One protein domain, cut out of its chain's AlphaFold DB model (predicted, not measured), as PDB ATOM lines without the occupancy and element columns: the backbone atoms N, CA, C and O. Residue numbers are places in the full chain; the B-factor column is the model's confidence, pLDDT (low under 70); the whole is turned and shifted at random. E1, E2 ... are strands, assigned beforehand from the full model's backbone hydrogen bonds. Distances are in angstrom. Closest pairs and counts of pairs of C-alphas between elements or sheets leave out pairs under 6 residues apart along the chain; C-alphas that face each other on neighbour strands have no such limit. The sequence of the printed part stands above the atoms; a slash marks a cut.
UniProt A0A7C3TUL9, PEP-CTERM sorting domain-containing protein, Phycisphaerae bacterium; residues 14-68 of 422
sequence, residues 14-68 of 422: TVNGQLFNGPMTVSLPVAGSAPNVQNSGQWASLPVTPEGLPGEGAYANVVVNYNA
ATOM      1  N   THR A  14     -32.815 -25.250 -29.095       74.12
ATOM      2  CA  THR A  14     -33.753 -24.327 -29.739       74.12
ATOM      3  C   THR A  14     -33.031 -23.047 -30.135       74.12
ATOM      4  O   THR A  14     -32.262 -22.491 -29.351       74.12
ATOM      5  N   VAL A  15     -33.273 -22.577 -31.358       73.25
ATOM      6  CA  VAL A  15     -32.769 -21.296 -31.865       73.25
ATOM      7  C   VAL A  15     -33.974 -20.403 -32.111       73.25
ATOM      8  O   VAL A  15     -34.856 -20.757 -32.892       73.25
ATOM      9  N   ASN A  16     -34.036 -19.256 -31.426       75.44
ATOM     10  CA  ASN A  16     -35.186 -18.342 -31.493       75.44
ATOM     11  C   ASN A  16     -36.540 -19.037 -31.203       75.44
ATOM     12  O   ASN A  16     -37.540 -18.797 -31.877       75.44
ATOM     13  N   GLY A  17     -36.555 -19.959 -30.235       76.81
ATOM     14  CA  GLY A  17     -37.758 -20.697 -29.832       76.81
ATOM     15  C   GLY A  17     -38.187 -21.835 -30.767       76.81
ATOM     16  O   GLY A  17     -39.198 -22.476 -30.492       76.81
ATOM     17  N   GLN A  18     -37.440 -22.125 -31.839       77.31
ATOM     18  CA  GLN A  18     -37.700 -23.268 -32.722       77.31
ATOM     19  C   GLN A  18     -36.673 -24.379 -32.511       77.31
ATOM     20  O   GLN A  18     -35.478 -24.107 -32.404       77.31
ATOM     21  N   LEU A  19     -37.143 -25.629 -32.450       79.00
ATOM     22  CA  LEU A  19     -36.281 -26.807 -32.343       79.00
ATOM     23  C   LEU A  19     -35.402 -26.922 -33.592       79.00
ATOM     24  O   LEU A  19     -35.914 -26.921 -34.710       79.00
ATOM     25  N   PHE A  20     -34.091 -27.031 -33.394       73.31
ATOM     26  CA  PHE A  20     -33.120 -27.051 -34.477       73.31
ATOM     27  C   PHE A  20     -32.493 -28.442 -34.624       73.31
ATOM     28  O   PHE A  20     -31.572 -28.788 -33.890       73.31
ATOM     29  N   ASN A  21     -32.986 -29.228 -35.586       70.69
ATOM     30  CA  ASN A  21     -32.517 -30.594 -35.865       70.69
ATOM     31  C   ASN A  21     -32.113 -30.835 -37.334       70.69
ATOM     32  O   ASN A  21     -31.994 -31.972 -37.788       70.69
ATOM     33  N   GLY A  22     -31.891 -29.760 -38.094       68.06
ATOM     34  CA  GLY A  22     -31.496 -29.815 -39.500       68.06
ATOM     35  C   GLY A  22     -31.448 -28.427 -40.145       68.06
ATOM     36  O   GLY A  22     -31.635 -27.422 -39.458       68.06
ATOM     37  N   PRO A  23     -31.187 -28.332 -41.462       68.62
ATOM     38  CA  PRO A  23     -31.243 -27.065 -42.181       68.62
ATOM     39  C   PRO A  23     -32.623 -26.417 -42.023       68.62
ATOM     40  O   PRO A  23     -33.636 -27.023 -42.360       68.62
ATOM     41  N   MET A  24     -32.660 -25.177 -41.533       69.00
ATOM     42  CA  MET A  24     -33.895 -24.402 -41.417       69.00
ATOM     43  C   MET A  24     -33.722 -23.002 -41.996       69.00
ATOM     44  O   MET A  24     -32.671 -22.372 -41.820       69.00
ATOM     45  N   THR A  25     -34.773 -22.516 -42.653       71.75
ATOM     46  CA  THR A  25     -34.889 -21.134 -43.126       71.75
ATOM     47  C   THR A  25     -35.732 -20.359 -42.125       71.75
ATOM     48  O   THR A  25     -36.899 -20.680 -41.919       71.75
ATOM     49  N   VAL A  26     -35.149 -19.332 -41.508       67.44
ATOM     50  CA  VAL A  26     -35.851 -18.442 -40.575       67.44
ATOM     51  C   VAL A  26     -36.085 -17.110 -41.262       67.44
ATOM     52  O   VAL A  26     -35.131 -16.465 -41.690       67.44
ATOM     53  N   SER A  27     -37.343 -16.683 -41.343       66.62
ATOM     54  CA  SER A  27     -37.665 -15.304 -41.714       66.62
ATOM     55  C   SER A  27     -37.498 -14.430 -40.478       66.62
ATOM     56  O   SER A  27     -38.270 -14.544 -39.528       66.62
ATOM     57  N   LEU A  28     -36.462 -13.597 -40.463       68.25
ATOM     58  CA  LEU A  28     -36.267 -12.608 -39.408       68.25
ATOM     59  C   LEU A  28     -36.970 -11.313 -39.830       68.25
ATOM     60  O   LEU A  28     -36.711 -10.839 -40.938       68.25
ATOM     61  N   PRO A  29     -37.849 -10.725 -38.999       59.62
ATOM     62  CA  PRO A  29     -38.386  -9.406 -39.291       59.62
ATOM     63  C   PRO A  29     -37.236  -8.396 -39.315       59.62
ATOM     64  O   PRO A  29     -36.314  -8.469 -38.499       59.62
ATOM     65  N   VAL A  30     -37.287  -7.452 -40.252       59.97
ATOM     66  CA  VAL A  30     -36.396  -6.290 -40.241       59.97
ATOM     67  C   VAL A  30     -36.687  -5.517 -38.957       59.97
ATOM     68  O   VAL A  30     -37.790  -4.997 -38.780       59.97
ATOM     69  N   ALA A  31     -35.754  -5.542 -38.006       48.41
ATOM     70  CA  ALA A  31     -35.973  -5.001 -36.672       48.41
ATOM     71  C   ALA A  31     -35.960  -3.469 -36.701       48.41
ATOM     72  O   ALA A  31     -34.931  -2.848 -36.466       48.41
ATOM     73  N   GLY A  32     -37.134  -2.885 -36.945       50.56
ATOM     74  CA  GLY A  32     -37.401  -1.461 -36.782       50.56
ATOM     75  C   GLY A  32     -36.667  -0.566 -37.778       50.56
ATOM     76  O   GLY A  32     -35.659  -0.918 -38.380       50.56
ATOM     77  N   SER A  33     -37.196   0.637 -37.943       46.62
ATOM     78  CA  SER A  33     -36.563   1.754 -38.634       46.62
ATOM     79  C   SER A  33     -35.283   2.181 -37.899       46.62
ATOM     80  O   SER A  33     -35.282   3.206 -37.220       46.62
ATOM     81  N   ALA A  34     -34.218   1.379 -37.944       47.66
ATOM     82  CA  ALA A  34     -32.911   1.777 -37.440       47.66
ATOM     83  C   ALA A  34     -32.314   2.765 -38.456       47.66
ATOM     84  O   ALA A  34     -31.979   2.356 -39.566       47.66
ATOM     85  N   PRO A  35     -32.192   4.060 -38.120       51.56
ATOM     86  CA  PRO A  35     -31.896   5.091 -39.109       51.56
ATOM     87  C   PRO A  35     -30.476   5.053 -39.685       51.56
ATOM     88  O   PRO A  35     -30.169   5.879 -40.528       51.56
ATOM     89  N   ASN A  36     -29.606   4.137 -39.250       56.94
ATOM     90  CA  ASN A  36     -28.208   4.083 -39.674       56.94
ATOM     91  C   ASN A  36     -27.742   2.625 -39.792       56.94
ATOM     92  O   ASN A  36     -27.091   2.091 -38.890       56.94
ATOM     93  N   VAL A  37     -28.099   1.964 -40.890       60.84
ATOM     94  CA  VAL A  37     -27.501   0.678 -41.269       60.84
ATOM     95  C   VAL A  37     -26.060   0.965 -41.710       60.84
ATOM     96  O   VAL A  37     -25.840   1.719 -42.652       60.84
ATOM     97  N   GLN A  38     -25.066   0.443 -40.988       65.06
ATOM     98  CA  GLN A  38     -23.652   0.585 -41.365       65.06
ATOM     99  C   GLN A  38     -23.319  -0.359 -42.533       65.06
ATOM    100  O   GLN A  38     -24.052  -1.307 -42.776       65.06
ATOM    101  N   ASN A  39     -22.190  -0.174 -43.228       68.88
ATOM    102  CA  ASN A  39     -21.800  -1.054 -44.350       68.88
ATOM    103  C   ASN A  39     -21.636  -2.536 -43.947       68.88
ATOM    104  O   ASN A  39     -21.653  -3.440 -44.777       68.88
ATOM    105  N   SER A  40     -21.482  -2.807 -42.655       72.56
ATOM    106  CA  SER A  40     -21.568  -4.147 -42.094       72.56
ATOM    107  C   SER A  40     -22.038  -4.058 -40.654       72.56
ATOM    108  O   SER A  40     -21.689  -3.108 -39.950       72.56
ATOM    109  N   GLY A  41     -22.763  -5.061 -40.181       75.56
ATOM    110  CA  GLY A  41     -23.166  -5.112 -38.786       75.56
ATOM    111  C   GLY A  41     -23.826  -6.423 -38.411       75.56
ATOM    112  O   GLY A  41     -23.933  -7.353 -39.208       75.56
ATOM    113  N   GLN A  42     -24.286  -6.488 -37.170       78.88
ATOM    114  CA  GLN A  42     -25.077  -7.606 -36.685       78.88
ATOM    115  C   GLN A  42     -26.565  -7.278 -36.840       78.88
ATOM    116  O   GLN A  42     -27.060  -6.324 -36.249       78.88
ATOM    117  N   TRP A  43     -27.274  -8.083 -37.629       74.94
ATOM    118  CA  TRP A  43     -28.715  -7.972 -37.857       74.94
ATOM    119  C   TRP A  43     -29.520  -8.527 -36.683       74.94
ATOM    120  O   TRP A  43     -30.503  -7.939 -36.246       74.94
ATOM    121  N   ALA A  44     -29.095  -9.684 -36.171       78.56
ATOM    122  CA  ALA A  44     -29.757 -10.357 -35.063       78.56
ATOM    123  C   ALA A  44     -28.764 -11.161 -34.218       78.56
ATOM    124  O   ALA A  44     -27.732 -11.640 -34.694       78.56
ATOM    125  N   SER A  45     -29.103 -11.323 -32.942       83.12
ATOM    126  CA  SER A  45     -28.461 -12.254 -32.016       83.12
ATOM    127  C   SER A  45     -29.530 -13.235 -31.562       83.12
ATOM    128  O   SER A  45     -30.392 -12.875 -30.761       83.12
ATOM    129  N   LEU A  46     -29.544 -14.441 -32.128       83.44
ATOM    130  CA  LEU A  46     -30.571 -15.430 -31.814       83.44
ATOM    131  C   LEU A  46     -30.117 -16.252 -30.604       83.44
ATOM    132  O   LEU A  46     -29.077 -16.911 -30.693       83.44
ATOM    133  N   PRO A  47     -30.853 -16.222 -29.478       82.62
ATOM    134  CA  PRO A  47     -30.491 -17.021 -28.321       82.62
ATOM    135  C   PRO A  47     -30.569 -18.510 -28.660       82.62
ATOM    136  O   PRO A  47     -31.472 -18.946 -29.384       82.62
ATOM    137  N   VAL A  48     -29.609 -19.265 -28.126       84.19
ATOM    138  CA  VAL A  48     -29.573 -20.726 -28.200       84.19
ATOM    139  C   VAL A  48     -29.846 -21.271 -26.811       84.19
ATOM    140  O   VAL A  48     -29.063 -21.036 -25.891       84.19
ATOM    141  N   THR A  49     -30.949 -21.997 -26.660       85.62
ATOM    142  CA  THR A  49     -31.331 -22.574 -25.368       85.62
ATOM    143  C   THR A  49     -31.088 -24.088 -25.385       85.62
ATOM    144  O   THR A  49     -31.632 -24.753 -26.279       85.62
ATOM    145  N   PRO A  50     -30.293 -24.628 -24.435       80.69
ATOM    146  CA  PRO A  50     -30.158 -26.071 -24.225       80.69
ATOM    147  C   PRO A  50     -31.488 -26.729 -23.851       80.69
ATOM    148  O   PRO A  50     -32.398 -26.063 -23.355       80.69
ATOM    149  N   GLU A  51     -31.580 -28.046 -24.011       81.94
ATOM    150  CA  GLU A  51     -32.741 -28.821 -23.556       81.94
ATOM    151  C   GLU A  51     -32.768 -29.071 -22.034       81.94
ATOM    152  O   GLU A  51     -33.799 -29.476 -21.496       81.94
ATOM    153  N   GLY A  52     -31.680 -28.766 -21.323       81.06
ATOM    154  CA  GLY A  52     -31.580 -28.821 -19.863       81.06
ATOM    155  C   GLY A  52     -31.040 -30.145 -19.318       81.06
ATOM    156  O   GLY A  52     -31.339 -30.498 -18.174       81.06
ATOM    157  N   LEU A  53     -30.270 -30.898 -20.108       80.81
ATOM    158  CA  LEU A  53     -29.683 -32.166 -19.676       80.81
ATOM    159  C   LEU A  53     -28.434 -31.967 -18.789       80.81
ATOM    160  O   LEU A  53     -27.670 -31.012 -18.966       80.81
ATOM    161  N   PRO A  54     -28.175 -32.884 -17.831       79.88
ATOM    162  CA  PRO A  54     -26.963 -32.841 -17.019       79.88
ATOM    163  C   PRO A  54     -25.696 -32.892 -17.884       79.88
ATOM    164  O   PRO A  54     -25.500 -33.832 -18.651       79.88
ATOM    165  N   GLY A  55     -24.816 -31.901 -17.720       80.88
ATOM    166  CA  GLY A  55     -23.554 -31.802 -18.464       80.88
ATOM    167  C   GLY A  55     -23.613 -30.939 -19.726       80.88
ATOM    168  O   GLY A  55     -22.593 -30.800 -20.399       80.88
ATOM    169  N   GLU A  56     -24.754 -30.323 -20.040       81.19
ATOM    170  CA  GLU A  56     -24.821 -29.326 -21.106       81.19
ATOM    171  C   GLU A  56     -24.074 -28.038 -20.731       81.19
ATOM    172  O   GLU A  56     -24.216 -27.501 -19.631       81.19
ATOM    173  N   GLY A  57     -23.259 -27.545 -21.664       79.62
ATOM    174  CA  GLY A  57     -22.577 -26.260 -21.539       79.62
ATOM    175  C   GLY A  57     -23.466 -25.077 -21.934       79.62
ATOM    176  O   GLY A  57     -24.554 -25.241 -22.482       79.62
ATOM    177  N   ALA A  58     -22.974 -23.861 -21.692       82.88
ATOM    178  CA  ALA A  58     -23.585 -22.654 -22.240       82.88
ATOM    179  C   ALA A  58     -23.322 -22.566 -23.752       82.88
ATOM    180  O   ALA A  58     -22.184 -22.727 -24.197       82.88
ATOM    181  N   TYR A  59     -24.362 -22.269 -24.531       83.25
ATOM    182  CA  TYR A  59     -24.246 -22.034 -25.968       83.25
ATOM    183  C   TYR A  59     -24.183 -20.532 -26.244       83.25
ATOM    184  O   TYR A  59     -24.928 -19.748 -25.657       83.25
ATOM    185  N   ALA A  60     -23.288 -20.121 -27.141       85.62
ATOM    186  CA  ALA A  60     -23.261 -18.746 -27.619       85.62
ATOM    187  C   ALA A  60     -24.479 -18.471 -28.512       85.62
ATOM    188  O   ALA A  60     -24.925 -19.349 -29.254       85.62
ATOM    189  N   ASN A  61     -24.983 -17.235 -28.477       86.06
ATOM    190  CA  ASN A  61     -26.015 -16.803 -29.412       86.06
ATOM    191  C   ASN A  61     -25.523 -16.937 -30.854       86.06
ATOM    192  O   ASN A  61     -24.358 -16.680 -31.171       86.06
ATOM    193  N   VAL A  62     -26.447 -17.271 -31.746       83.25
ATOM    194  CA  VAL A  62     -26.178 -17.309 -33.175       83.25
ATOM    195  C   VAL A  62     -26.270 -15.894 -33.732       83.25
ATOM    196  O   VAL A  62     -27.338 -15.279 -33.769       83.25
ATOM    197  N   VAL A  63     -25.120 -15.378 -34.151       82.00
ATOM    198  CA  VAL A  63     -24.971 -14.039 -34.716       82.00
ATOM    199  C   VAL A  63     -25.294 -14.070 -36.209       82.00
ATOM    200  O   VAL A  63     -24.667 -14.805 -36.970       82.00
ATOM    201  N   VAL A  64     -26.263 -13.258 -36.634       79.31
ATOM    202  CA  VAL A  64     -26.559 -13.023 -38.052       79.31
ATOM    203  C   VAL A  64     -25.926 -11.701 -38.441       79.31
ATOM    204  O   VAL A  64     -26.419 -10.647 -38.046       79.31
ATOM    205  N   ASN A  65     -24.827 -11.761 -39.187       79.38
ATOM    206  CA  ASN A  65     -24.183 -10.574 -39.733       79.38
ATOM    207  C   ASN A  65     -24.799 -10.202 -41.081       79.38
ATOM    208  O   ASN A  65     -25.287 -11.067 -41.810       79.38
ATOM    209  N   TYR A  66     -24.730  -8.924 -41.416       77.31
ATOM    210  CA  TYR A  66     -25.039  -8.410 -42.737       77.31
ATOM    211  C   TYR A  66     -23.866  -7.577 -43.247       77.31
ATOM    212  O   TYR A  66     -23.146  -6.957 -42.461       77.31
ATOM    213  N   ASN A  67     -23.722  -7.551 -44.568       73.25
ATOM    214  CA  ASN A  67     -22.934  -6.566 -45.291       73.25
ATOM    215  C   ASN A  67     -23.897  -5.831 -46.220       73.25
ATOM    216  O   ASN A  67     -24.689  -6.472 -46.912       73.25
ATOM    217  N   ALA A  68     -23.841  -4.508 -46.200       71.19
ATOM    218  CA  ALA A  68     -24.611  -3.632 -47.061       71.19
ATOM    219  C   ALA A  68     -23.642  -2.715 -47.809       71.19
ATOM    220  O   ALA A  68     -22.659  -2.234 -47.246       71.19
TER     221      ALA A  68
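What this domain is: This is residues 14 to 68 of the 422 residues of the protein "PEP-CTERM sorting domain-containing protein" of Phycisphaerae bacterium (UniProt A0A7C3TUL9). There is little regular structure: a two-stranded ribbon, E2 with E4, is prolonged by E3 towards a loop whose residues 52 to 57 stick out, while residues 21 to 39 make a wide loop from small E1 to the ribbon's other end. The printed part has 55 residues, no named helix and four named strands, E1 to E4; the class is all strand, with 19 residues in named elements. E2 and E4 form an antiparallel sheet. The whole is loose, radius of gyration of the C-alphas 14.0 A, spanning 44 by 20 by 18 A.

Where its parts are: E1 is residues 18 to 20, 6.2 A, from C-alpha 18 at (-37.700, -23.268, -32.722). E2 is residues 40 to 46, 17.7 A; E3 is 48 to 50, 6.7 A; E4 is 62 to 67, 16.5 A, ending at C-alpha 67 at (-22.934, -6.566, -45.291).

How they stand to each other: E2 and E4 are antiparallel at 157 degrees, with N 43 and O 64 within hydrogen-bond range at 2.7 A. E2 runs on into E3 at 27 degrees. E1 and E3 pair with no named strand but are near each other, with 5 pairs of C-alphas within 10 A. E1 is apart from E2 and E4.

The domain as a whole: The C-alphas farthest apart, of Pro 35 and Pro 54, are 44.2 A apart. The printed part has no cut. The links E1 to E2 and E3 to E4 are long. Residues 22 to 24 and 26 to 39 have pLDDT under 70.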